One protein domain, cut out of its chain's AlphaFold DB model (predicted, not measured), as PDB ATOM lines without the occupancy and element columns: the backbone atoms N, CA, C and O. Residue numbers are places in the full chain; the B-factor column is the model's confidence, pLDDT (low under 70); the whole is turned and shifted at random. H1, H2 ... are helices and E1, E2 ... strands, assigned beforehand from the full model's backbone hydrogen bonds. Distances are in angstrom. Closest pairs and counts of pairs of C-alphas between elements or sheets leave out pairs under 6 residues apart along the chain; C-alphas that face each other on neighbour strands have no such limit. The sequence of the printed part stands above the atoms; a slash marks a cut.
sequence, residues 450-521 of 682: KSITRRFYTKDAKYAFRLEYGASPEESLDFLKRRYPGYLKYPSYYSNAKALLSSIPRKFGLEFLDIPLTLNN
ATOM      1  N   LYS A 450     138.332 202.579 204.555       76.00
ATOM      2  CA  LYS A 450     139.618 202.356 203.865       76.00
ATOM      3  C   LYS A 450     140.319 201.116 204.424       76.00
ATOM      4  O   LYS A 450     140.338 200.891 205.638       76.00
ATOM      5  N   SER A 451     140.905 200.315 203.536       81.25
ATOM      6  CA  SER A 451     141.666 199.117 203.890       81.25
ATOM      7  C   SER A 451     143.155 199.300 203.626       81.25
ATOM      8  O   SER A 451     143.537 199.670 202.521       81.25
ATOM      9  N   ILE A 452     143.980 198.954 204.609       83.50
ATOM     10  CA  ILE A 452     145.433 198.839 204.477       83.50
ATOM     11  C   ILE A 452     145.819 197.363 204.395       83.50
ATOM     12  O   ILE A 452     145.334 196.544 205.176       83.50
ATOM     13  N   THR A 453     146.705 196.999 203.475       88.00
ATOM     14  CA  THR A 453     147.185 195.615 203.366       88.00
ATOM     15  C   THR A 453     148.388 195.401 204.280       88.00
ATOM     16  O   THR A 453     149.305 196.225 204.344       88.00
ATOM     17  N   ARG A 454     148.384 194.294 205.030       86.25
ATOM     18  CA  ARG A 454     149.442 193.957 205.987       86.25
ATOM     19  C   ARG A 454     149.923 192.530 205.826       86.25
ATOM     20  O   ARG A 454     149.124 191.602 205.796       86.25
ATOM     21  N   ARG A 455     151.244 192.370 205.828       89.19
ATOM     22  CA  ARG A 455     151.903 191.068 205.792       89.19
ATOM     23  C   ARG A 455     151.966 190.436 207.175       89.19
ATOM     24  O   ARG A 455     152.548 191.009 208.098       89.19
ATOM     25  N   PHE A 456     151.427 189.230 207.305       89.62
ATOM     26  CA  PHE A 456     151.499 188.420 208.517       89.62
ATOM     27  C   PHE A 456     152.351 187.181 208.266       89.62
ATOM     28  O   PHE A 456     152.056 186.406 207.365       89.62
ATOM     29  N   TYR A 457     153.406 186.996 209.063       90.75
ATOM     30  CA  TYR A 457     154.361 185.898 208.898       90.75
ATOM     31  C   TYR A 457     154.023 184.716 209.802       90.75
ATOM     32  O   TYR A 457     153.760 184.893 210.990       90.75
ATOM     33  N   THR A 458     154.181 183.498 209.294       90.44
ATOM     34  CA  THR A 458     153.948 182.256 210.051       90.44
ATOM     35  C   THR A 458     154.764 182.167 211.348       90.44
ATOM     36  O   THR A 458     154.270 181.664 212.359       90.44
ATOM     37  N   LYS A 459     155.982 182.731 211.374       87.69
ATOM     38  CA  LYS A 459     156.846 182.780 212.573       87.69
ATOM     39  C   LYS A 459     156.237 183.550 213.756       87.69
ATOM     40  O   LYS A 459     156.627 183.321 214.897       87.69
ATOM     41  N   ASP A 460     155.286 184.448 213.498       85.38
ATOM     42  CA  ASP A 460     154.635 185.267 214.525       85.38
ATOM     43  C   ASP A 460     153.425 184.568 215.181       85.38
ATOM     44  O   ASP A 460     152.864 185.069 216.164       85.38
ATOM     45  N   ALA A 461     153.031 183.389 214.689       83.81
ATOM     46  CA  ALA A 461     151.960 182.579 215.261       83.81
ATOM     47  C   ALA A 461     152.414 181.914 216.573       83.81
ATOM     48  O   ALA A 461     152.918 180.789 216.586       83.81
ATOM     49  N   LYS A 462     152.228 182.610 217.700       74.69
ATOM     50  CA  LYS A 462     152.668 182.140 219.027       74.69
ATOM     51  C   LYS A 462     151.884 180.945 219.579       74.69
ATOM     52  O   LYS A 462     152.433 180.197 220.379       74.69
ATOM     53  N   TYR A 463     150.630 180.761 219.168       71.88
ATOM     54  CA  TYR A 463     149.747 179.706 219.676       71.88
ATOM     55  C   TYR A 463     148.893 179.133 218.544       71.88
ATOM     56  O   TYR A 463     148.580 179.841 217.587       71.88
ATOM     57  N   ALA A 464     148.506 177.863 218.669       63.25
ATOM     58  CA  ALA A 464     147.461 177.285 217.836       63.25
ATOM     59  C   ALA A 464     146.111 177.820 218.325       63.25
ATOM     60  O   ALA A 464     145.696 177.543 219.452       63.25
ATOM     61  N   PHE A 465     145.446 178.628 217.504       68.50
ATOM     62  CA  PHE A 465     144.099 179.088 217.811       68.50
ATOM     63  C   PHE A 465     143.108 177.969 217.500       68.50
ATOM     64  O   PHE A 465     143.142 177.397 216.414       68.50
ATOM     65  N   ARG A 466     142.200 177.677 218.438       64.25
ATOM     66  CA  ARG A 466     140.999 176.878 218.152       64.25
ATOM     67  C   ARG A 466     139.990 177.758 217.417       64.25
ATOM     68  O   ARG A 466     138.975 178.146 217.987       64.25
ATOM     69  N   LEU A 467     140.327 178.155 216.197       69.19
ATOM     70  CA  LEU A 467     139.360 178.710 215.264       69.19
ATOM     71  C   LEU A 467     138.982 177.641 214.250       69.19
ATOM     72  O   LEU A 467     139.830 176.858 213.821       69.19
ATOM     73  N   GLU A 468     137.718 177.642 213.848       74.38
ATOM     74  CA  GLU A 468     137.335 177.007 212.597       74.38
ATOM     75  C   GLU A 468     137.949 177.817 211.456       74.38
ATOM     76  O   GLU A 468     137.801 179.036 211.369       74.38
ATOM     77  N   TYR A 469     138.714 177.130 210.620       79.44
ATOM     78  CA  TYR A 469     139.360 177.696 209.447       79.44
ATOM     79  C   TYR A 469     138.733 177.044 208.221       79.44
ATOM     80  O   TYR A 469     138.561 175.822 208.222       79.44
ATOM     81  N   GLY A 470     138.501 177.820 207.166       85.19
ATOM     82  CA  GLY A 470     138.031 177.298 205.883       85.19
ATOM     83  C   GLY A 470     139.031 176.362 205.195       85.19
ATOM     84  O   GLY A 470     140.133 176.101 205.705       85.19
ATOM     85  N   ALA A 471     138.651 175.867 204.019       90.25
ATOM     86  CA  ALA A 471     139.487 175.047 203.148       90.25
ATOM     87  C   ALA A 471     140.629 175.850 202.499       90.25
ATOM     88  O   ALA A 471     141.628 175.260 202.093       90.25
ATOM     89  N   SER A 472     140.526 177.183 202.474       93.62
ATOM     90  CA  SER A 472     141.546 178.102 201.953       93.62
ATOM     91  C   SER A 472     141.836 179.282 202.903       93.62
ATOM     92  O   SER A 472     141.066 179.537 203.848       93.62
ATOM     93  N   PRO A 473     142.947 180.022 202.693       92.56
ATOM     94  CA  PRO A 473     143.190 181.294 203.371       92.56
ATOM     95  C   PRO A 473     142.030 182.282 203.200       92.56
ATOM     96  O   PRO A 473     141.624 182.919 204.172       92.56
ATOM     97  N   GLU A 474     141.459 182.366 202.000       92.88
ATOM     98  CA  GLU A 474     140.366 183.275 201.651       92.88
ATOM     99  C   GLU A 474     139.091 182.930 202.424       92.88
ATOM    100  O   GLU A 474     138.485 183.810 203.035       92.88
ATOM    101  N   GLU A 475     138.725 181.647 202.487       93.56
ATOM    102  CA  GLU A 475     137.576 181.185 203.273       93.56
ATOM    103  C   GLU A 475     137.784 181.415 204.775       93.56
ATOM    104  O   GLU A 475     136.857 181.780 205.497       93.56
ATOM    105  N   SER A 476     139.019 181.254 205.262       92.00
ATOM    106  CA  SER A 476     139.362 181.544 206.660       92.00
ATOM    107  C   SER A 476     139.226 183.037 206.986       92.00
ATOM    108  O   SER A 476     138.760 183.401 208.069       92.00
ATOM    109  N   LEU A 477     139.611 183.914 206.055       91.62
ATOM    110  CA  LEU A 477     139.450 185.362 206.189       91.62
ATOM    111  C   LEU A 477     137.983 185.791 206.092       91.62
ATOM    112  O   LEU A 477     137.557 186.655 206.856       91.62
ATOM    113  N   ASP A 478     137.198 185.180 205.209       91.69
ATOM    114  CA  ASP A 478     135.762 185.437 205.091       91.69
ATOM    115  C   ASP A 478     135.001 184.991 206.354       91.69
ATOM    116  O   ASP A 478     134.192 185.753 206.891       91.69
ATOM    117  N   PHE A 479     135.356 183.836 206.932       90.94
ATOM    118  CA  PHE A 479     134.855 183.417 208.244       90.94
ATOM    119  C   PHE A 479     135.172 184.452 209.334       90.94
ATOM    120  O   PHE A 479     134.279 184.871 210.077       90.94
ATOM    121  N   LEU A 480     136.424 184.923 209.411       90.25
ATOM    122  CA  LEU A 480     136.818 185.975 210.354       90.25
ATOM    123  C   LEU A 480     136.039 187.268 210.126       90.25
ATOM    124  O   LEU A 480     135.578 187.874 211.092       90.25
ATOM    125  N   LYS A 481     135.856 187.680 208.871       90.25
ATOM    126  CA  LYS A 481     135.105 188.885 208.510       90.25
ATOM    127  C   LYS A 481     133.652 188.803 208.973       90.25
ATOM    128  O   LYS A 481     133.131 189.791 209.481       90.25
ATOM    129  N   ARG A 482     133.015 187.634 208.852       90.19
ATOM    130  CA  ARG A 482     131.625 187.410 209.278       90.19
ATOM    131  C   ARG A 482     131.486 187.286 210.793       90.19
ATOM    132  O   ARG A 482     130.627 187.930 211.387       90.19
ATOM    133  N   ARG A 483     132.320 186.461 211.432       89.62
ATOM    134  CA  ARG A 483     132.140 186.072 212.840       89.62
ATOM    135  C   ARG A 483     132.876 186.972 213.828       89.62
ATOM    136  O   ARG A 483     132.400 187.150 214.953       89.62
ATOM    137  N   TYR A 484     134.023 187.515 213.421       88.44
ATOM    138  CA  TYR A 484     134.923 188.303 214.262       88.44
ATOM    139  C   TYR A 484     135.565 189.491 213.509       88.44
ATOM    140  O   TYR A 484     136.794 189.639 213.519       88.44
ATOM    141  N   PRO A 485     134.768 190.393 212.901       87.88
ATOM    142  CA  PRO A 485     135.281 191.481 212.060       87.88
ATOM    143  C   PRO A 485     136.291 192.396 212.770       87.88
ATOM    144  O   PRO A 485     137.125 193.017 212.121       87.88
ATOM    145  N   GLY A 486     136.268 192.471 214.107       87.50
ATOM    146  CA  GLY A 486     137.225 193.257 214.892       87.50
ATOM    147  C   GLY A 486     138.690 192.807 214.775       87.50
ATOM    148  O   GLY A 486     139.582 193.622 215.020       87.50
ATOM    149  N   TYR A 487     138.969 191.559 214.375       88.06
ATOM    150  CA  TYR A 487     140.340 191.116 214.070       88.06
ATOM    151  C   TYR A 487     140.876 191.705 212.766       88.06
ATOM    152  O   TYR A 487     142.083 191.882 212.639       88.06
ATOM    153  N   LEU A 488     139.985 192.057 211.838       89.19
ATOM    154  CA  LEU A 488     140.314 192.692 210.563       89.19
ATOM    155  C   LEU A 488     140.207 194.224 210.632       89.19
ATOM    156  O   LEU A 488     140.215 194.886 209.601       89.19
ATOM    157  N   LYS A 489     140.117 194.805 211.837       87.06
ATOM    158  CA  LYS A 489     140.186 196.257 212.064       87.06
ATOM    159  C   LYS A 489     141.565 196.663 212.575       87.06
ATOM    160  O   LYS A 489     142.169 195.927 213.355       87.06
ATOM    161  N   TYR A 490     142.037 197.851 212.196       80.25
ATOM    162  CA  TYR A 490     143.298 198.417 212.676       80.25
ATOM    163  C   TYR A 490     143.099 199.750 213.436       80.25
ATOM    164  O   TYR A 490     142.399 200.632 212.933       80.25
ATOM    165  N   PRO A 491     143.734 199.928 214.617       75.19
ATOM    166  CA  PRO A 491     144.279 198.861 215.457       75.19
ATOM    167  C   PRO A 491     143.157 197.907 215.884       75.19
ATOM    168  O   PRO A 491     142.030 198.336 216.132       75.19
ATOM    169  N   SER A 492     143.466 196.613 215.989       72.69
ATOM    170  CA  SER A 492     142.473 195.649 216.462       72.69
ATOM    171  C   SER A 492     142.194 195.870 217.947       72.69
ATOM    172  O   SER A 492     143.104 196.158 218.726       72.69
ATOM    173  N   TYR A 493     140.934 195.682 218.345       63.09
ATOM    174  CA  TYR A 493     140.534 195.652 219.754       63.09
ATOM    175  C   TYR A 493     141.160 194.475 220.514       63.09
ATOM    176  O   TYR A 493     141.263 194.512 221.739       63.09
ATOM    177  N   TYR A 494     141.584 193.432 219.800       69.56
ATOM    178  CA  TYR A 494     142.070 192.201 220.397       69.56
ATOM    179  C   TYR A 494     143.596 192.192 220.500       69.56
ATOM    180  O   TYR A 494     144.318 192.272 219.504       69.56
ATOM    181  N   SER A 495     144.106 192.022 221.721       75.38
ATOM    182  CA  SER A 495     145.546 191.997 222.023       75.38
ATOM    183  C   SER A 495     146.309 190.866 221.316       75.38
ATOM    184  O   SER A 495     147.522 190.946 221.127       75.38
ATOM    185  N   ASN A 496     145.602 189.819 220.895       82.81
ATOM    186  CA  ASN A 496     146.126 188.628 220.236       82.81
ATOM    187  C   ASN A 496     145.949 188.636 218.703       82.81
ATOM    188  O   ASN A 496     146.335 187.661 218.056       82.81
ATOM    189  N   ALA A 497     145.425 189.717 218.108       84.81
ATOM    190  CA  ALA A 497     145.107 189.787 216.680       84.81
ATOM    191  C   ALA A 497     146.285 189.416 215.770       84.81
ATOM    192  O   ALA A 497     146.124 188.630 214.842       84.81
ATOM    193  N   LYS A 498     147.497 189.898 216.081       87.00
ATOM    194  CA  LYS A 498     148.701 189.552 215.313       87.00
ATOM    195  C   LYS A 498     148.958 188.042 215.296       87.00
ATOM    196  O   LYS A 498     149.250 187.489 214.240       87.00
ATOM    197  N   ALA A 499     148.852 187.383 216.449       88.06
ATOM    198  CA  ALA A 499     149.094 185.947 216.557       88.06
ATOM    199  C   ALA A 499     148.013 185.138 215.821       88.06
ATOM    200  O   ALA A 499     148.342 184.147 215.175       88.06
ATOM    201  N   LEU A 500     146.754 185.586 215.887       90.12
ATOM    202  CA  LEU A 500     145.643 184.959 215.174       90.12
ATOM    203  C   LEU A 500     145.807 185.082 213.658       90.12
ATOM    204  O   LEU A 500     145.788 184.074 212.962       90.12
ATOM    205  N   LEU A 501     146.009 186.289 213.132       91.19
ATOM    206  CA  LEU A 501     146.142 186.497 211.688       91.19
ATOM    207  C   LEU A 501     147.371 185.773 211.120       91.19
ATOM    208  O   LEU A 501     147.301 185.201 210.040       91.19
ATOM    209  N   SER A 502     148.456 185.680 211.899       92.19
ATOM    210  CA  SER A 502     149.654 184.898 211.546       92.19
ATOM    211  C   SER A 502     149.433 183.378 211.571       92.19
ATOM    212  O   SER A 502     150.230 182.630 211.011       92.19
ATOM    213  N   SER A 503     148.366 182.892 212.215       92.00
ATOM    214  CA  SER A 503     148.043 181.459 212.249       92.00
ATOM    215  C   SER A 503     147.411 180.950 210.949       92.00
ATOM    216  O   SER A 503     147.495 179.757 210.671       92.00
ATOM    217  N   ILE A 504     146.832 181.843 210.138       91.94
ATOM    218  CA  ILE A 504     146.247 181.506 208.834       91.94
ATOM    219  C   ILE A 504     147.336 181.017 207.868       91.94
ATOM    220  O   ILE A 504     147.270 179.849 207.491       91.94
ATOM    221  N   PRO A 505     148.381 181.803 207.519       94.06
ATOM    222  CA  PRO A 505     149.451 181.305 206.652       94.06
ATOM    223  C   PRO A 505     150.118 180.053 207.227       94.06
ATOM    224  O   PRO A 505     150.413 179.126 206.478       94.06
ATOM    225  N   ARG A 506     150.248 179.957 208.560       91.62
ATOM    226  CA  ARG A 506     150.790 178.767 209.228       91.62
ATOM    227  C   ARG A 506     149.973 177.507 208.951       91.62
ATOM    228  O   ARG A 506     150.569 176.465 208.702       91.62
ATOM    229  N   LYS A 507     148.638 177.588 209.013       90.44
ATOM    230  CA  LYS A 507     147.746 176.450 208.735       90.44
ATOM    231  C   LYS A 507     147.951 175.925 207.313       90.44
ATOM    232  O   LYS A 507     147.948 174.718 207.109       90.44
ATOM    233  N   PHE A 508     148.138 176.831 206.359       92.31
ATOM    234  CA  PHE A 508     148.243 176.509 204.936       92.31
ATOM    235  C   PHE A 508     149.689 176.333 204.445       92.31
ATOM    236  O   PHE A 508     149.916 176.255 203.244       92.31
ATOM    237  N   GLY A 509     150.675 176.274 205.350       91.38
ATOM    238  CA  GLY A 509     152.082 176.079 204.986       91.38
ATOM    239  C   GLY A 509     152.718 177.255 204.233       91.38
ATOM    240  O   GLY A 509     153.749 177.078 203.593       91.38
ATOM    241  N   LEU A 510     152.124 178.450 204.304       94.31
ATOM    242  CA  LEU A 510     152.645 179.666 203.679       94.31
ATOM    243  C   LEU A 510     153.700 180.327 204.576       94.31
ATOM    244  O   LEU A 510     153.609 180.284 205.805       94.31
ATOM    245  N   GLU A 511     154.682 181.006 203.981       93.88
ATOM    246  CA  GLU A 511     155.645 181.816 204.741       93.88
ATOM    247  C   GLU A 511     154.963 183.046 205.365       93.88
ATOM    248  O   GLU A 511     155.178 183.380 206.538       93.88
ATOM    249  N   PHE A 512     154.102 183.694 204.581       94.75
ATOM    250  CA  PHE A 512     153.316 184.850 204.977       94.75
ATOM    251  C   PHE A 512     151.988 184.913 204.214       94.75
ATOM    252  O   PHE A 512     151.796 184.218 203.219       94.75
ATOM    253  N   LEU A 513     151.083 185.772 204.681       94.19
ATOM    254  CA  LEU A 513     149.861 186.151 203.975       94.19
ATOM    255  C   LEU A 513     149.657 187.663 204.083       94.19
ATOM    256  O   LEU A 513     149.786 188.230 205.173       94.19
ATOM    257  N   ASP A 514     149.334 188.301 202.963       93.31
ATOM    258  CA  ASP A 514     148.967 189.714 202.911       93.31
ATOM    259  C   ASP A 514     147.453 189.840 203.158       93.31
ATOM    260  O   ASP A 514     146.637 189.335 202.392       93.31
ATOM    261  N   ILE A 515     147.073 190.465 204.276       91.62
ATOM    262  CA  ILE A 515     145.691 190.547 204.765       91.62
ATOM    263  C   ILE A 515     145.238 192.016 204.773       91.62
ATOM    264  O   ILE A 515     145.908 192.845 205.400       91.62
ATOM    265  N   PRO A 516     144.100 192.358 204.138       90.62
ATOM    266  CA  PRO A 516     143.528 193.696 204.215       90.62
ATOM    267  C   PRO A 516     142.885 193.934 205.588       90.62
ATOM    268  O   PRO A 516     142.070 193.139 206.058       90.62
ATOM    269  N   LEU A 517     143.232 195.052 206.223       89.06
ATOM    270  CA  LEU A 517     142.662 195.510 207.487       89.06
ATOM    271  C   LEU A 517     141.935 196.834 207.279       89.06
ATOM    272  O   LEU A 517     142.497 197.772 206.721       89.06
ATOM    273  N   THR A 518     140.712 196.944 207.779       88.75
ATOM    274  CA  THR A 518     139.935 198.185 207.743       88.75
ATOM    275  C   THR A 518     140.406 199.148 208.832       88.75
ATOM    276  O   THR A 518     140.509 198.776 210.003       88.75
ATOM    277  N   LEU A 519     140.658 200.404 208.475       84.81
ATOM    278  CA  LEU A 519     141.002 201.452 209.435       84.81
ATOM    279  C   LEU A 519     139.779 201.837 210.281       84.81
ATOM    280  O   LEU A 519     138.675 202.010 209.768       84.81
ATOM    281  N   ASN A 520     139.962 201.965 211.598       78.44
ATOM    282  CA  ASN A 520     138.886 202.286 212.539       78.44
ATOM    283  C   ASN A 520     138.926 203.764 212.963       78.44
ATOM    284  O   ASN A 520     139.380 204.072 214.065       78.44
ATOM    285  N   ASN A 521     138.463 204.666 212.088       78.50
ATOM    286  CA  ASN A 521     138.465 206.127 212.300       78.50
ATOM    287  C   ASN A 521     139.857 206.687 212.645       78.50
ATOM    288  O   ASN A 521     140.009 207.537 213.529       78.50
TER     289      ASN A 521
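Overview. This is residues 450 to 521 of the 682 residues of the protein "LPD1 domain-containing protein" of Marinilabilia rubra (UniProt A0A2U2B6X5). A ribbon of two antiparallel strands, E1 and E2, has H3 packed on it, and residues 458 to 472 loop round H3's far side to H1; H2 makes a corner with H1. The 72 printed residues run E1, H1, H2, H3, E2, of mixed class. The whole is compact, radius of gyration of the C-alphas 11.1 A, spanning 33 by 22 by 19 A.

Along the chain. E1, residues 451 to 457, begins at C-alpha (141.666, 199.117, 203.890) and is 19.0 A long; E2, residues 512 to 519, 21.1 A, ends at (141.002, 201.452, 209.435). H3 is residues 497 to 507, H1 473 to 483, H2 485 to 488.

Arrangement. E1 and E2 are antiparallel at 149 degrees; N 454 and O 515 are within hydrogen-bond range, 2.9 A. The closest C-alphas of H3 and E1, Ser 502 and Phe 456, are 5.0 A apart. H1 and H2 touch only at the corner, closest C-alphas Lys 481 and Leu 488, 6.8 A. Every O i to N i+4 pair is within range in H1, 4 of 7 in H3; H2 is too short.

Size, cuts and confidence. The printed part has no cut. The link E1 to H1 is long. Residues 464 to 467 and 493 to 494 have pLDDT under 70.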